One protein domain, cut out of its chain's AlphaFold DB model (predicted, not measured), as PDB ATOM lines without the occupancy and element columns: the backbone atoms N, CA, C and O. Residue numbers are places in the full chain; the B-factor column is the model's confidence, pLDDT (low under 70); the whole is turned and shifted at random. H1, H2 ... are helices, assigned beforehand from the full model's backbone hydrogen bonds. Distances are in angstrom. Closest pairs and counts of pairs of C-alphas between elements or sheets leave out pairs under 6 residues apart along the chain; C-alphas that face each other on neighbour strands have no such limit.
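Overview. This is residues 46 to 87 of the 87 residues of an uncharacterized protein of Lentisphaerae bacterium (UniProt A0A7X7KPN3). Look first for one long helix, H1, whose last part meets the first half of a shorter helix, H2, so that the two make an open V. The start of H1, residues 46 to 58, sticks out as a free arm. The printed part has 42 residues with two named helices, H1 then H2, and no named strand; the class is all helix. It is only just loose, close to compact, with a radius of gyration of the C-alphas of 11.2 A, and elongated, spanning 34 by 22 by 13 A.

Arrangement. Begin with H1, residues 46 to 66, and go on to H2, residues 71 to 86. They touch, H1 with residues 59 to 66 alone and H2 with residues 71 to 78 alone; the closest C-alphas, those of Val 63 and Ala 74, are 5.7 A apart. They run opposite ways at a steep tilt of 60 degrees. In H1 and H2 every O i to N i+4 pair is within hydrogen-bond range.

Along the chain. Find C-alpha 46 at (24.014, 10.223, -7.860); from there H1 runs 30.7 A to C-alpha 66. H2 runs 22.4 A, ending at C-alpha 86, (27.425, 31.336, -15.700).

Size, cuts and confidence. The C-alphas farthest apart, of Gly 46 and Ser 69, are 34.0 A apart. The link is tight, the printed part has no cut, and no printed residue is under 70 in pLDDT.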
ATOM      1  N   GLY A  46      22.656  10.534  -7.412       98.50
ATOM      2  CA  GLY A  46      24.014  10.223  -7.860       98.50
ATOM      3  C   GLY A  46      24.513  11.218  -8.905       98.50
ATOM      4  O   GLY A  46      25.576  11.790  -8.720       98.50
ATOM      5  N   PHE A  47      23.701  11.542  -9.916       98.56
ATOM      6  CA  PHE A  47      24.098  12.455 -10.996       98.56
ATOM      7  C   PHE A  47      24.528  13.858 -10.517       98.56
ATOM      8  O   PHE A  47      25.606  14.313 -10.899       98.56
ATOM      9  N   PRO A  48      23.753  14.592  -9.689       98.31
ATOM     10  CA  PRO A  48      24.238  15.863  -9.154       98.31
ATOM     11  C   PRO A  48      25.449  15.695  -8.220       98.31
ATOM     12  O   PRO A  48      26.290  16.589  -8.186       98.31
ATOM     13  N   GLY A  49      25.569  14.572  -7.499       98.44
ATOM     14  CA  GLY A  49      26.746  14.266  -6.676       98.44
ATOM     15  C   GLY A  49      28.020  14.053  -7.502       98.44
ATOM     16  O   GLY A  49      29.066  14.611  -7.176       98.44
ATOM     17  N   ASP A  50      27.924  13.325  -8.613       98.44
ATOM     18  CA  ASP A  50      29.027  13.117  -9.555       98.44
ATOM     19  C   ASP A  50      29.509  14.455 -10.137       98.44
ATOM     20  O   ASP A  50      30.711  14.730 -10.191       98.44
ATOM     21  N   LEU A  51      28.571  15.337 -10.510       98.38
ATOM     22  CA  LEU A  51      28.893  16.678 -11.008       98.38
ATOM     23  C   LEU A  51      29.556  17.566  -9.948       98.38
ATOM     24  O   LEU A  51      30.424  18.370 -10.300       98.38
ATOM     25  N   ASP A  52      29.189  17.426  -8.672       98.06
ATOM     26  CA  ASP A  52      29.850  18.144  -7.577       98.06
ATOM     27  C   ASP A  52      31.316  17.711  -7.441       98.06
ATOM     28  O   ASP A  52      32.216  18.556  -7.459       98.06
ATOM     29  N   GLN A  53      31.586  16.402  -7.446       98.25
ATOM     30  CA  GLN A  53      32.955  15.883  -7.392       98.25
ATOM     31  C   GLN A  53      33.790  16.308  -8.612       98.25
ATOM     32  O   GLN A  53      34.943  16.721  -8.468       98.25
ATOM     33  N   ILE A  54      33.219  16.247  -9.821       97.69
ATOM     34  CA  ILE A  54      33.893  16.704 -11.047       97.69
ATOM     35  C   ILE A  54      34.221  18.201 -10.949       97.69
ATOM     36  O   ILE A  54      35.338  18.613 -11.266       97.69
ATOM     37  N   SER A  55      33.275  19.019 -10.478       97.00
ATOM     38  CA  SER A  55      33.468  20.458 -10.266       97.00
ATOM     39  C   SER A  55      34.600  20.746  -9.273       97.00
ATOM     40  O   SER A  55      35.437  21.611  -9.547       97.00
ATOM     41  N   GLN A  56      34.677  20.012  -8.159       96.44
ATOM     42  CA  GLN A  56      35.757  20.150  -7.174       96.44
ATOM     43  C   GLN A  56      37.130  19.842  -7.793       96.44
ATOM     44  O   GLN A  56      38.026  20.685  -7.736       96.44
ATOM     45  N   ASN A  57      37.266  18.721  -8.506       97.12
ATOM     46  CA  ASN A  57      38.530  18.332  -9.151       97.12
ATOM     47  C   ASN A  57      39.004  19.366 -10.194       97.12
ATOM     48  O   ASN A  57      40.199  19.657 -10.326       97.12
ATOM     49  N   LEU A  58      38.069  19.953 -10.951       97.19
ATOM     50  CA  LEU A  58      38.389  21.014 -11.909       97.19
ATOM     51  C   LEU A  58      38.841  22.299 -11.207       97.19
ATOM     52  O   LEU A  58      39.753  22.968 -11.694       97.19
ATOM     53  N   ARG A  59      38.248  22.648 -10.060       95.44
ATOM     54  CA  ARG A  59      38.673  23.810  -9.263       95.44
ATOM     55  C   ARG A  59      40.078  23.625  -8.718       95.44
ATOM     56  O   ARG A  59      40.881  24.538  -8.873       95.44
ATOM     57  N   GLU A  60      40.398  22.456  -8.174       95.06
ATOM     58  CA  GLU A  60      41.754  22.130  -7.714       95.06
ATOM     59  C   GLU A  60      42.774  22.243  -8.856       95.06
ATOM     60  O   GLU A  60      43.823  22.871  -8.710       95.06
ATOM     61  N   THR A  61      42.423  21.732 -10.041       96.06
ATOM     62  CA  THR A  61      43.256  21.863 -11.248       96.06
ATOM     63  C   THR A  61      43.484  23.332 -11.620       96.06
ATOM     64  O   THR A  61      44.596  23.729 -11.971       96.06
ATOM     65  N   LEU A  62      42.444  24.166 -11.534       95.62
ATOM     66  CA  LEU A  62      42.550  25.599 -11.805       95.62
ATOM     67  C   LEU A  62      43.381  26.330 -10.746       95.62
ATOM     68  O   LEU A  62      44.167  27.195 -11.123       95.62
ATOM     69  N   VAL A  63      43.247  25.980  -9.461       95.56
ATOM     70  CA  VAL A  63      44.068  26.534  -8.368       95.56
ATOM     71  C   VAL A  63      45.539  26.246  -8.645       95.56
ATOM     72  O   VAL A  63      46.339  27.180  -8.694       95.56
ATOM     73  N   PHE A  64      45.875  24.990  -8.953       93.94
ATOM     74  CA  PHE A  64      47.234  24.588  -9.314       93.94
ATOM     75  C   PHE A  64      47.803  25.414 -10.479       93.94
ATOM     76  O   PHE A  64      48.947  25.866 -10.427       93.94
ATOM     77  N   LEU A  65      46.998  25.676 -11.514       93.06
ATOM     78  CA  LEU A  65      47.420  26.476 -12.668       93.06
ATOM     79  C   LEU A  65      47.715  27.945 -12.336       93.06
ATOM     80  O   LEU A  65      48.443  28.590 -13.092       93.06
ATOM     81  N   THR A  66      47.172  28.491 -11.244       91.19
ATOM     82  CA  THR A  66      47.457  29.881 -10.857       91.19
ATOM     83  C   THR A  66      48.884  30.065 -10.339       91.19
ATOM     84  O   THR A  66      49.423  31.164 -10.453       91.19
ATOM     85  N   GLY A  67      49.490  29.010  -9.775       89.88
ATOM     86  CA  GLY A  67      50.781  29.091  -9.086       89.88
ATOM     87  C   GLY A  67      50.782  30.029  -7.869       89.88
ATOM     88  O   GLY A  67      51.857  30.427  -7.425       89.88
ATOM     89  N   ASP A  68      49.604  30.423  -7.370       86.44
ATOM     90  CA  ASP A  68      49.447  31.288  -6.200       86.44
ATOM     91  C   ASP A  68      49.776  30.483  -4.934       86.44
ATOM     92  O   ASP A  68      49.320  29.352  -4.769       86.44
ATOM     93  N   SER A  69      50.581  31.050  -4.037       84.81
ATOM     94  CA  SER A  69      50.916  30.406  -2.760       84.81
ATOM     95  C   SER A  69      49.752  30.429  -1.767       84.81
ATOM     96  O   SER A  69      49.771  29.690  -0.787       84.81
ATOM     97  N   ASP A  70      48.768  31.303  -1.994       92.00
ATOM     98  CA  ASP A  70      47.523  31.367  -1.231       92.00
ATOM     99  C   ASP A  70      46.403  30.667  -2.020       92.00
ATOM    100  O   ASP A  70      45.658  31.283  -2.793       92.00
ATOM    101  N   GLU A  71      46.311  29.347  -1.841       89.88
ATOM    102  CA  GLU A  71      45.325  28.492  -2.514       89.88
ATOM    103  C   GLU A  71      43.879  28.905  -2.196       89.88
ATOM    104  O   GLU A  71      43.000  28.821  -3.054       89.88
ATOM    105  N   GLU A  72      43.625  29.423  -0.990       89.94
ATOM    106  CA  GLU A  72      42.295  29.861  -0.570       89.94
ATOM    107  C   GLU A  72      41.872  31.131  -1.326       89.94
ATOM    108  O   GLU A  72      40.755  31.236  -1.845       89.94
ATOM    109  N   ALA A  73      42.783  32.101  -1.456       92.50
ATOM    110  CA  ALA A  73      42.549  33.283  -2.274       92.50
ATOM    111  C   ALA A  73      42.383  32.935  -3.759       92.50
ATOM    112  O   ALA A  73      41.528  33.531  -4.425       92.50
ATOM    113  N   ALA A  74      43.158  31.980  -4.281       93.38
ATOM    114  CA  ALA A  74      43.002  31.480  -5.645       93.38
ATOM    115  C   ALA A  74      41.630  30.823  -5.857       93.38
ATOM    116  O   ALA A  74      40.936  31.166  -6.820       93.38
ATOM    117  N   GLY A  75      41.195  29.972  -4.925       93.06
ATOM    118  CA  GLY A  75      39.882  29.327  -4.938       93.06
ATOM    119  C   GLY A  75      38.741  30.340  -5.037       93.06
ATOM    120  O   GLY A  75      37.930  30.271  -5.961       93.06
ATOM    121  N   ARG A  76      38.748  31.378  -4.188       94.69
ATOM    122  CA  ARG A  76      37.744  32.463  -4.238       94.69
ATOM    123  C   ARG A  76      37.739  33.218  -5.569       94.69
ATOM    124  O   ARG A  76      36.677  33.574  -6.088       94.69
ATOM    125  N   LYS A  77      38.918  33.492  -6.145       95.06
ATOM    126  CA  LYS A  77      39.027  34.140  -7.468       95.06
ATOM    127  C   LYS A  77      38.414  33.250  -8.553       95.06
ATOM    128  O   LYS A  77      37.680  33.759  -9.401       95.06
ATOM    129  N   ILE A  78      38.685  31.944  -8.512       96.00
ATOM    130  CA  ILE A  78      38.140  30.957  -9.451       96.00
ATOM    131  C   ILE A  78      36.623  30.853  -9.302       96.00
ATOM    132  O   ILE A  78      35.919  30.939 -10.303       96.00
ATOM    133  N   GLU A  79      36.099  30.761  -8.081       94.44
ATOM    134  CA  GLU A  79      34.656  30.761  -7.813       94.44
ATOM    135  C   GLU A  79      33.960  31.971  -8.427       94.44
ATOM    136  O   GLU A  79      32.991  31.819  -9.172       94.44
ATOM    137  N   LYS A  80      34.504  33.168  -8.192       95.50
ATOM    138  CA  LYS A  80      33.989  34.402  -8.788       95.50
ATOM    139  C   LYS A  80      34.063  34.372 -10.316       95.50
ATOM    140  O   LYS A  80      33.128  34.808 -10.984       95.50
ATOM    141  N   ALA A  81      35.161  33.867 -10.877       95.12
ATOM    142  CA  ALA A  81      35.365  33.782 -12.321       95.12
ATOM    143  C   ALA A  81      34.437  32.762 -13.003       95.12
ATOM    144  O   ALA A  81      34.057  32.981 -14.155       95.12
ATOM    145  N   VAL A  82      34.086  31.673 -12.314       95.19
ATOM    146  CA  VAL A  82      33.100  30.679 -12.760       95.19
ATOM    147  C   VAL A  82      31.698  31.275 -12.681       95.19
ATOM    148  O   VAL A  82      30.996  31.274 -13.686       95.19
ATOM    149  N   ALA A  83      31.322  31.870 -11.546       94.75
ATOM    150  CA  ALA A  83      30.017  32.509 -11.379       94.75
ATOM    151  C   ALA A  83      29.765  33.593 -12.443       94.75
ATOM    152  O   ALA A  83      28.697  33.633 -13.042       94.75
ATOM    153  N   ALA A  84      30.776  34.414 -12.753       96.00
ATOM    154  CA  ALA A  84      30.684  35.436 -13.797       96.00
ATOM    155  C   ALA A  84      30.524  34.871 -15.221       96.00
ATOM    156  O   ALA A  84      30.057  35.587 -16.097       96.00
ATOM    157  N   ARG A  85      30.935  33.622 -15.471       94.81
ATOM    158  CA  ARG A  85      30.753  32.939 -16.765       94.81
ATOM    159  C   ARG A  85      29.410  32.220 -16.880       94.81
ATOM    160  O   ARG A  85      29.041  31.835 -17.983       94.81
ATOM    161  N   MET A  86      28.734  31.990 -15.756       92.44
ATOM    162  CA  MET A  86      27.425  31.336 -15.700       92.44
ATOM    163  C   MET A  86      26.251  32.325 -15.742       92.44
ATOM    164  O   MET A  86      25.122  31.888 -15.948       92.44
ATOM    165  N   ALA A  87      26.511  33.613 -15.500       81.62
ATOM    166  CA  ALA A  87      25.531  34.698 -15.563       81.62
ATOM    167  C   ALA A  87      25.302  35.174 -17.003       81.62
ATOM    168  O   ALA A  87      24.138  35.506 -17.317       81.62
TER     169      ALA A  87